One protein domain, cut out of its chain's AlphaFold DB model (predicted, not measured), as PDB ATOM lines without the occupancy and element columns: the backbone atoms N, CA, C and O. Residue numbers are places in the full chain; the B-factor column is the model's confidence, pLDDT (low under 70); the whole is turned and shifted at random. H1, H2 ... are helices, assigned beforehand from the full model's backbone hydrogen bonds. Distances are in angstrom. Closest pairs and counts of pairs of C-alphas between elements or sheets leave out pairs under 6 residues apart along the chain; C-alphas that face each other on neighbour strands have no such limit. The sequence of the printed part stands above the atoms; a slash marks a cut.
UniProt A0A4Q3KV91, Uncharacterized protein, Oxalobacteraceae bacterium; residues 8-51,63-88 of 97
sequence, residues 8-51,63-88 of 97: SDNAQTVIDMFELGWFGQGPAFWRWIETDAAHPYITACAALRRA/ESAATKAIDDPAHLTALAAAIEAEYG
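AT A GLANCE: This is residues 8 to 51 and 63 to 88 of the 97 residues of an uncharacterized protein of Oxalobacteraceae bacterium (UniProt A0A4Q3KV91). Five helices pack mostly crossed into one rounded body: H3 lies between H1 and H4 towards one end, and the longest helix, H5, reaches from the tight link after H4 to H2 towards the other end. H5 packs on H2 with residues 83 to 87 alone. The printed part has 70 residues with five named helices, H1 to H5 in order along the chain, and no named strand; the class is all helix. It is compact, with a radius of gyration of the C-alphas of 11.1 A and spans of 34 by 26 by 21 A.

HOW THE PARTS SIT: Start at H5, residues 73 to 87. It touches H2, residues 27 to 32, about perpendicular at 83 degrees; their closest C-alphas, of Ala 28 and Tyr 87, are 4.6 A apart. With residues 75 to 76 alone, H5 only just touches H4, residues 65 to 70, and only at the corner, with 3 pairs of C-alphas within 8 A; the closest, of Ala 69 and His 75, are 5.9 A apart. H4 touches H3, residues 39 to 49, at a steep tilt of 54 degrees, the same way; the closest C-alphas, of Ala 44 and Thr 67, are 5.1 A apart. H3 also touches H1, residues 8 to 20, about perpendicular at 88 degrees; the closest C-alphas, of Thr 13 and Ala 46, are 5.6 A apart. H1 and H2 are close but not clearly touching, with the C-alphas of Phe 18 and Phe 29 closest at 7.7 A. H3 and H5 are apart. In H1, H2, H3, H4 and H5 every O i to N i+4 pair is within hydrogen-bond range.

IN THESE COORDINATES: Find C-alpha 73 at (111.927, 123.070, 136.253); from there H5 runs 20.6 A to C-alpha 87. H1 begins at C-alpha 8, (138.114, 122.808, 143.372), and is 18.6 A long; H3 is 15.3 A, and H2 and H4 are 8.7 A each.

THE WHOLE: The C-alphas farthest apart, of Ala 51 and Ala 85, are 34.3 A apart. Residues 52 to 62 are not printed, and C-alphas 51 and 63 stand 16.8 A apart across this cut. Of the links printed whole, H4 to H5 is tight, and H1 to H2 and H2 to H3 are short. Look for pLDDT under 70 at residues 8 to 9, 51 and 63 to 65.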
ATOM      1  N   SER A   8     138.212 123.616 144.604       56.12
ATOM      2  CA  SER A   8     138.114 122.808 143.372       56.12
ATOM      3  C   SER A   8     136.702 122.272 143.121       56.12
ATOM      4  O   SER A   8     136.295 122.143 141.966       56.12
ATOM      5  N   ASP A   9     135.938 122.007 144.185       62.50
ATOM      6  CA  ASP A   9     134.577 121.474 144.074       62.50
ATOM      7  C   ASP A   9     133.594 122.515 143.523       62.50
ATOM      8  O   ASP A   9     132.749 122.179 142.690       62.50
ATOM      9  N   ASN A  10     133.754 123.790 143.893       74.94
ATOM     10  CA  ASN A  10     132.905 124.870 143.385       74.94
ATOM     11  C   ASN A  10     133.159 125.157 141.899       74.94
ATOM     12  O   ASN A  10     132.207 125.347 141.149       74.94
ATOM     13  N   ALA A  11     134.420 125.129 141.454       84.19
ATOM     14  CA  ALA A  11     134.758 125.361 140.049       84.19
ATOM     15  C   ALA A  11     134.117 124.310 139.130       84.19
ATOM     16  O   ALA A  11     133.500 124.657 138.129       84.19
ATOM     17  N   GLN A  12     134.201 123.031 139.500       86.50
ATOM     18  CA  GLN A  12     133.574 121.969 138.716       86.50
ATOM     19  C   GLN A  12     132.043 121.992 138.829       86.50
ATOM     20  O   GLN A  12     131.367 121.732 137.845       86.50
ATOM     21  N   THR A  13     131.485 122.382 139.979       88.94
ATOM     22  CA  THR A  13     130.030 122.575 140.126       88.94
ATOM     23  C   THR A  13     129.502 123.641 139.165       88.94
ATOM     24  O   THR A  13     128.464 123.446 138.542       88.94
ATOM     25  N   VAL A  14     130.225 124.750 138.999       89.81
ATOM     26  CA  VAL A  14     129.866 125.806 138.041       89.81
ATOM     27  C   VAL A  14     129.901 125.295 136.596       89.81
ATOM     28  O   VAL A  14     129.018 125.640 135.812       89.81
ATOM     29  N   ILE A  15     130.880 124.455 136.243       90.50
ATOM     30  CA  ILE A  15     130.919 123.802 134.924       90.50
ATOM     31  C   ILE A  15     129.695 122.905 134.732       90.50
ATOM     32  O   ILE A  15     129.008 123.033 133.722       90.50
ATOM     33  N   ASP A  16     129.375 122.064 135.714       89.38
ATOM     34  CA  ASP A  16     128.221 121.167 135.638       89.38
ATOM     35  C   ASP A  16     126.911 121.974 135.492       89.38
ATOM     36  O   ASP A  16     126.062 121.645 134.665       89.38
ATOM     37  N   MET A  17     126.762 123.088 136.226       90.19
ATOM     38  CA  MET A  17     125.619 124.010 136.101       90.19
ATOM     39  C   MET A  17     125.484 124.593 134.686       90.19
ATOM     40  O   MET A  17     124.365 124.717 134.179       90.19
ATOM     41  N   PHE A  18     126.604 124.937 134.044       90.25
ATOM     42  CA  PHE A  18     126.635 125.434 132.668       90.25
ATOM     43  C   PHE A  18     126.263 124.340 131.655       90.25
ATOM     44  O   PHE A  18     125.443 124.560 130.761       90.25
ATOM     45  N   GLU A  19     126.822 123.138 131.807       89.12
ATOM     46  CA  GLU A  19     126.561 121.999 130.918       89.12
ATOM     47  C   GLU A  19     125.107 121.516 131.002       89.12
ATOM     48  O   GLU A  19     124.501 121.205 129.975       89.12
ATOM     49  N   LEU A  20     124.519 121.524 132.202       86.31
ATOM     50  CA  LEU A  20     123.107 121.207 132.430       86.31
ATOM     51  C   LEU A  20     122.157 122.279 131.876       86.31
ATOM     52  O   LEU A  20     120.983 121.997 131.634       86.31
ATOM     53  N   GLY A  21     122.643 123.510 131.688       86.81
ATOM     54  CA  GLY A  21     121.881 124.623 131.121       86.81
ATOM     55  C   GLY A  21     120.731 125.132 131.997       86.81
ATOM     56  O   GLY A  21     119.912 125.916 131.523       86.81
ATOM     57  N   TRP A  22     120.670 124.727 133.269       86.00
ATOM     58  CA  TRP A  22     119.587 125.070 134.203       86.00
ATOM     59  C   TRP A  22     119.451 126.571 134.472       86.00
ATOM     60  O   TRP A  22     118.354 127.048 134.742       86.00
ATOM     61  N   PHE A  23     120.556 127.308 134.375       88.19
ATOM     62  CA  PHE A  23     120.640 128.739 134.685       88.19
ATOM     63  C   PHE A  23     121.006 129.582 133.450       88.19
ATOM     64  O   PHE A  23     121.418 130.732 133.576       88.19
ATOM     65  N   GLY A  24     120.870 129.001 132.251       87.69
ATOM     66  CA  GLY A  24     121.340 129.577 130.990       87.69
ATOM     67  C   GLY A  24     122.757 129.134 130.607       87.69
ATOM     68  O   GLY A  24     123.527 128.653 131.434       87.69
ATOM     69  N   GLN A  25     123.093 129.279 129.321       86.19
ATOM     70  CA  GLN A  25     124.378 128.847 128.730       86.19
ATOM     71  C   GLN A  25     125.146 130.002 128.057       86.19
ATOM     72  O   GLN A  25     126.053 129.786 127.253       86.19
ATOM     73  N   GLY A  26     124.764 131.246 128.351       88.19
ATOM     74  CA  GLY A  26     125.304 132.447 127.714       88.19
ATOM     75  C   GLY A  26     126.268 133.252 128.596       88.19
ATOM     76  O   GLY A  26     126.526 132.895 129.745       88.19
ATOM     77  N   PRO A  27     126.776 134.389 128.092       90.19
ATOM     78  CA  PRO A  27     127.586 135.328 128.874       90.19
ATOM     79  C   PRO A  27     126.899 135.820 130.159       90.19
ATOM     80  O   PRO A  27     127.585 136.105 131.137       90.19
ATOM     81  N   ALA A  28     125.563 135.885 130.173       91.50
ATOM     82  CA  ALA A  28     124.778 136.253 131.349       91.50
ATOM     83  C   ALA A  28     125.002 135.293 132.526       91.50
ATOM     84  O   ALA A  28     125.176 135.743 133.654       91.50
ATOM     85  N   PHE A  29     125.091 133.986 132.254       92.75
ATOM     86  CA  PHE A  29     125.410 132.983 133.270       92.75
ATOM     87  C   PHE A  29     126.776 133.260 133.908       92.75
ATOM     88  O   PHE A  29     126.880 133.331 135.129       92.75
ATOM     89  N   TRP A  30     127.809 133.481 133.086       91.62
ATOM     90  CA  TRP A  30     129.171 133.732 133.573       91.62
ATOM     91  C   TRP A  30     129.269 135.004 134.417       91.62
ATOM     92  O   TRP A  30     129.998 135.034 135.398       91.62
ATOM     93  N   ARG A  31     128.495 136.036 134.075       92.38
ATOM     94  CA  ARG A  31     128.400 137.266 134.873       92.38
ATOM     95  C   ARG A  31     127.637 137.048 136.178       92.38
ATOM     96  O   ARG A  31     128.011 137.603 137.203       92.38
ATOM     97  N   TRP A  32     126.586 136.232 136.153       94.12
ATOM     98  CA  TRP A  32     125.776 135.944 137.330       94.12
ATOM     99  C   TRP A  32     126.520 135.111 138.379       94.12
ATOM    100  O   TRP A  32     126.419 135.422 139.565       94.12
ATOM    101  N   ILE A  33     127.307 134.102 137.980       91.19
ATOM    102  CA  ILE A  33     128.051 133.252 138.933       91.19
ATOM    103  C   ILE A  33     129.106 134.010 139.754       91.19
ATOM    104  O   ILE A  33     129.536 133.520 140.797       91.19
ATOM    105  N   GLU A  34     129.525 135.192 139.296       90.00
ATOM    106  CA  GLU A  34     130.451 136.079 140.010       90.00
ATOM    107  C   GLU A  34     129.751 136.888 141.117       90.00
ATOM    108  O   GLU A  34     130.411 137.566 141.903       90.00
ATOM    109  N   THR A  35     128.417 136.817 141.202       90.56
ATOM    110  CA  THR A  35     127.608 137.546 142.185       90.56
ATOM    111  C   THR A  35     127.275 136.701 143.415       90.56
ATOM    112  O   THR A  35     127.153 135.475 143.354       90.56
ATOM    113  N   ASP A  36     127.001 137.370 144.540       89.56
ATOM    114  CA  ASP A  36     126.523 136.709 145.762       89.56
ATOM    115  C   ASP A  36     125.168 135.999 145.567       89.56
ATOM    116  O   ASP A  36     124.857 135.041 146.277       89.56
ATOM    117  N   ALA A  37     124.369 136.423 144.579       87.69
ATOM    118  CA  ALA A  37     123.074 135.821 144.269       87.69
ATOM    119  C   ALA A  37     123.196 134.383 143.734       87.69
ATOM    120  O   ALA A  37     122.269 133.589 143.904       87.69
ATOM    121  N   ALA A  38     124.334 134.025 143.131       89.94
ATOM    122  CA  ALA A  38     124.594 132.676 142.635       89.94
ATOM    123  C   ALA A  38     125.075 131.707 143.726       89.94
ATOM    124  O   ALA A  38     124.867 130.497 143.616       89.94
ATOM    125  N   HIS A  39     125.668 132.220 144.810       88.31
ATOM    126  CA  HIS A  39     126.238 131.423 145.901       88.31
ATOM    127  C   HIS A  39     125.297 130.336 146.466       88.31
ATOM    128  O   HIS A  39     125.746 129.190 146.617       88.31
ATOM    129  N   PRO A  40     124.006 130.611 146.760       87.19
ATOM    130  CA  PRO A  40     123.106 129.572 147.262       87.19
ATOM    131  C   PRO A  40     122.836 128.465 146.229       87.19
ATOM    132  O   PRO A  40     122.731 127.301 146.611       87.19
ATOM    133  N   TYR A  41     122.795 128.784 144.933       88.12
ATOM    134  CA  TYR A  41     122.598 127.799 143.863       88.12
ATOM    135  C   TYR A  41     123.849 126.957 143.615       88.12
ATOM    136  O   TYR A  41     123.737 125.743 143.456       88.12
ATOM    137  N   ILE A  42     125.035 127.570 143.669       88.12
ATOM    138  CA  ILE A  42     126.317 126.854 143.602       88.12
ATOM    139  C   ILE A  42     126.425 125.879 144.780       88.12
ATOM    140  O   ILE A  42     126.745 124.710 144.589       88.12
ATOM    141  N   THR A  43     126.084 126.324 145.991       85.75
ATOM    142  CA  THR A  43     126.106 125.468 147.189       85.75
ATOM    143  C   THR A  43     125.119 124.307 147.071       85.75
ATOM    144  O   THR A  43     125.466 123.169 147.383       85.75
ATOM    145  N   ALA A  44     123.903 124.571 146.589       84.50
ATOM    146  CA  ALA A  44     122.891 123.539 146.404       84.50
ATOM    147  C   ALA A  44     123.293 122.517 145.322       84.50
ATOM    148  O   ALA A  44     123.169 121.316 145.550       84.50
ATOM    149  N   CYS A  45     123.859 122.961 144.196       84.00
ATOM    150  CA  CYS A  45     124.374 122.063 143.157       84.00
ATOM    151  C   CYS A  45     125.581 121.244 143.645       84.00
ATOM    152  O   CYS A  45     125.660 120.043 143.389       84.00
ATOM    153  N   ALA A  46     126.491 121.852 144.413       85.12
ATOM    154  CA  ALA A  46     127.629 121.150 145.006       85.12
ATOM    155  C   ALA A  46     127.168 120.068 145.997       85.12
ATOM    156  O   ALA A  46     127.735 118.973 146.036       85.12
ATOM    157  N   ALA A  47     126.109 120.345 146.766       79.81
ATOM    158  CA  ALA A  47     125.496 119.374 147.666       79.81
ATOM    159  C   ALA A  47     124.858 118.197 146.908       79.81
ATOM    160  O   ALA A  47     125.061 117.053 147.307       79.81
ATOM    161  N   LEU A  48     124.165 118.453 145.791       78.19
ATOM    162  CA  LEU A  48     123.597 117.405 144.929       78.19
ATOM    163  C   LEU A  48     124.671 116.504 144.303       78.19
ATOM    164  O   LEU A  48     124.448 115.311 144.103       78.19
ATOM    165  N   ARG A  49     125.847 117.062 144.002       76.56
ATOM    166  CA  ARG A  49     126.974 116.328 143.414       76.56
ATOM    167  C   ARG A  49     127.701 115.425 144.413       76.56
ATOM    168  O   ARG A  49     128.357 114.458 144.018       76.56
ATOM    169  N   ARG A  50     127.637 115.740 145.708       72.25
ATOM    170  CA  ARG A  50     128.351 114.991 146.745       72.25
ATOM    171  C   ARG A  50     127.683 113.634 146.978       72.25
ATOM    172  O   ARG A  50     126.494 113.549 147.258       72.25
ATOM    173  N   ALA A  51     128.472 112.560 146.932       64.06
ATOM    174  CA  ALA A  51     127.991 111.239 147.330       64.06
ATOM    175  C   ALA A  51     127.625 111.235 148.832       64.06
ATOM    176  O   ALA A  51     128.439 111.709 149.637       64.06
ATOM    177  N   GLU A  63     116.462 121.639 153.295       60.25
ATOM    178  CA  GLU A  63     115.962 122.022 151.970       60.25
ATOM    179  C   GLU A  63     116.096 123.538 151.843       60.25
ATOM    180  O   GLU A  63     115.241 124.313 152.281       60.25
ATOM    181  N   SER A  64     117.226 123.986 151.304       65.44
ATOM    182  CA  SER A  64     117.427 125.398 151.071       65.44
ATOM    183  C   SER A  64     116.454 125.794 149.969       65.44
ATOM    184  O   SER A  64     116.119 124.982 149.099       65.44
ATOM    185  N   ALA A  65     116.000 127.046 149.973       64.00
ATOM    186  CA  ALA A  65     115.149 127.539 148.894       64.00
ATOM    187  C   ALA A  65     115.793 127.296 147.513       64.00
ATOM    188  O   ALA A  65     115.078 126.994 146.565       64.00
ATOM    189  N   ALA A  66     117.130 127.329 147.427       73.25
ATOM    190  CA  ALA A  66     117.886 127.002 146.222       73.25
ATOM    191  C   ALA A  66     117.866 125.503 145.872       73.25
ATOM    192  O   ALA A  66     117.717 125.160 144.706       73.25
ATOM    193  N   THR A  67     117.955 124.600 146.854       75.50
ATOM    194  CA  THR A  67     117.823 123.147 146.627       75.50
ATOM    195  C   THR A  67     116.435 122.813 146.089       75.50
ATOM    196  O   THR A  67     116.315 122.148 145.068       75.50
ATOM    197  N   LYS A  68     115.388 123.364 146.711       74.50
ATOM    198  CA  LYS A  68     114.006 123.182 146.256       74.50
ATOM    199  C   LYS A  68     113.749 123.810 144.882       74.50
ATOM    200  O   LYS A  68     112.986 123.271 144.092       74.50
ATOM    201  N   ALA A  69     114.380 124.949 144.607       74.75
ATOM    202  CA  ALA A  69     114.331 125.612 143.311       74.75
ATOM    203  C   ALA A  69     114.964 124.775 142.190       74.75
ATOM    204  O   ALA A  69     114.481 124.833 141.065       74.75
ATOM    205  N   ILE A  70     116.013 123.999 142.485       83.50
ATOM    206  CA  ILE A  70     116.663 123.117 141.503       83.50
ATOM    207  C   ILE A  70     115.759 121.941 141.106       83.50
ATOM    208  O   ILE A  70     115.788 121.518 139.954       83.50
ATOM    209  N   ASP A  71     114.907 121.460 142.011       84.75
ATOM    210  CA  ASP A  71     113.938 120.398 141.710       84.75
ATOM    211  C   ASP A  71     112.687 120.900 140.952       84.75
ATOM    212  O   ASP A  71     111.878 120.092 140.487       84.75
ATOM    213  N   ASP A  72     112.514 122.221 140.799       87.62
ATOM    214  CA  ASP A  72     111.392 122.829 140.078       87.62
ATOM    215  C   ASP A  72     111.829 123.365 138.695       87.62
ATOM    216  O   ASP A  72     112.389 124.463 138.586       87.62
ATOM    217  N   PRO A  73     111.520 122.653 137.594       85.56
ATOM    218  CA  PRO A  73     111.927 123.070 136.253       85.56
ATOM    219  C   PRO A  73     111.281 124.389 135.801       85.56
ATOM    220  O   PRO A  73     111.863 125.111 134.983       85.56
ATOM    221  N   ALA A  74     110.096 124.738 136.316       90.00
ATOM    222  CA  ALA A  74     109.461 126.017 136.008       90.00
ATOM    223  C   ALA A  74     110.201 127.165 136.703       90.00
ATOM    224  O   ALA A  74     110.421 128.216 136.095       90.00
ATOM    225  N   HIS A  75     110.642 126.940 137.942       88.75
ATOM    226  CA  HIS A  75     111.479 127.889 138.664       88.75
ATOM    227  C   HIS A  75     112.832 128.089 137.974       88.75
ATOM    228  O   HIS A  75     113.226 129.230 137.756       88.75
ATOM    229  N   LEU A  76     113.508 127.010 137.563       89.56
ATOM    230  CA  LEU A  76     114.771 127.092 136.816       89.56
ATOM    231  C   LEU A  76     114.619 127.881 135.513       89.56
ATOM    232  O   LEU A  76     115.431 128.752 135.212       89.56
ATOM    233  N   THR A  77     113.530 127.652 134.777       90.88
ATOM    234  CA  THR A  77     113.236 128.406 133.550       90.88
ATOM    235  C   THR A  77     113.051 129.900 133.836       90.88
ATOM    236  O   THR A  77     113.600 130.743 133.125       90.88
ATOM    237  N   ALA A  78     112.299 130.244 134.884       91.19
ATOM    238  CA  ALA A  78     112.088 131.634 135.282       91.19
ATOM    239  C   ALA A  78     113.388 132.299 135.760       91.19
ATOM    240  O   ALA A  78     113.648 133.456 135.431       91.19
ATOM    241  N   LEU A  79     114.219 131.561 136.494       91.31
ATOM    242  CA  LEU A  79     115.507 132.027 136.986       91.31
ATOM    243  C   LEU A  79     116.498 132.260 135.843       91.31
ATOM    244  O   LEU A  79     117.124 133.310 135.804       91.31
ATOM    245  N   ALA A  80     116.593 131.345 134.877       91.81
ATOM    246  CA  ALA A  80     117.423 131.531 133.688       91.81
ATOM    247  C   ALA A  80     116.995 132.772 132.883       91.81
ATOM    248  O   ALA A  80     117.841 133.549 132.444       91.81
ATOM    249  N   ALA A  81     115.686 133.007 132.739       92.00
ATOM    250  CA  ALA A  81     115.171 134.211 132.091       92.00
ATOM    251  C   ALA A  81     115.498 135.490 132.880       92.00
ATOM    252  O   ALA A  81     115.831 136.508 132.277       92.00
ATOM    253  N   ALA A  82     115.431 135.446 134.214       91.88
ATOM    254  CA  ALA A  82     115.811 136.566 135.070       91.88
ATOM    255  C   ALA A  82     117.316 136.863 134.988       91.88
ATOM    256  O   ALA A  82     117.701 138.021 134.854       91.88
ATOM    257  N   ILE A  83     118.156 135.821 134.988       92.56
ATOM    258  CA  ILE A  83     119.606 135.939 134.800       92.56
ATOM    259  C   ILE A  83     119.913 136.594 133.453       92.56
ATOM    260  O   ILE A  83     120.693 137.541 133.393       92.56
ATOM    261  N   GLU A  84     119.280 136.137 132.372       91.75
ATOM    262  CA  GLU A  84     119.471 136.734 131.049       91.75
ATOM    263  C   GLU A  84     118.967 138.183 130.997       91.75
ATOM    264  O   GLU A  84     119.623 139.042 130.420       91.75
ATOM    265  N   ALA A  85     117.841 138.497 131.638       91.19
ATOM    266  CA  ALA A  85     117.318 139.860 131.673       91.19
ATOM    267  C   ALA A  85     118.200 140.826 132.479       91.19
ATOM    268  O   ALA A  85     118.285 142.001 132.137       91.19
ATOM    269  N   GLU A  86     118.840 140.361 133.551       91.88
ATOM    270  CA  GLU A  86     119.628 141.212 134.449       91.88
ATOM    271  C   GLU A  86     121.103 141.304 134.035       91.88
ATOM    272  O   GLU A  86     121.694 142.383 134.067       91.88
ATOM    273  N   TYR A  87     121.690 140.188 133.598       90.31
ATOM    274  CA  TYR A  87     123.121 140.063 133.296       90.31
ATOM    275  C   TYR A  87     123.416 139.894 131.798       90.31
ATOM    276  O   TYR A  87     124.584 139.943 131.380       90.31
ATOM    277  N   GLY A  88     122.378 139.709 130.977       85.25
ATOM    278  CA  GLY A  88     122.482 139.671 129.524       85.25
ATOM    279  C   GLY A  88     122.990 140.988 128.955       85.25
ATOM    280  O   GLY A  88     122.796 142.082 129.497       85.25
TER     281      GLY A  88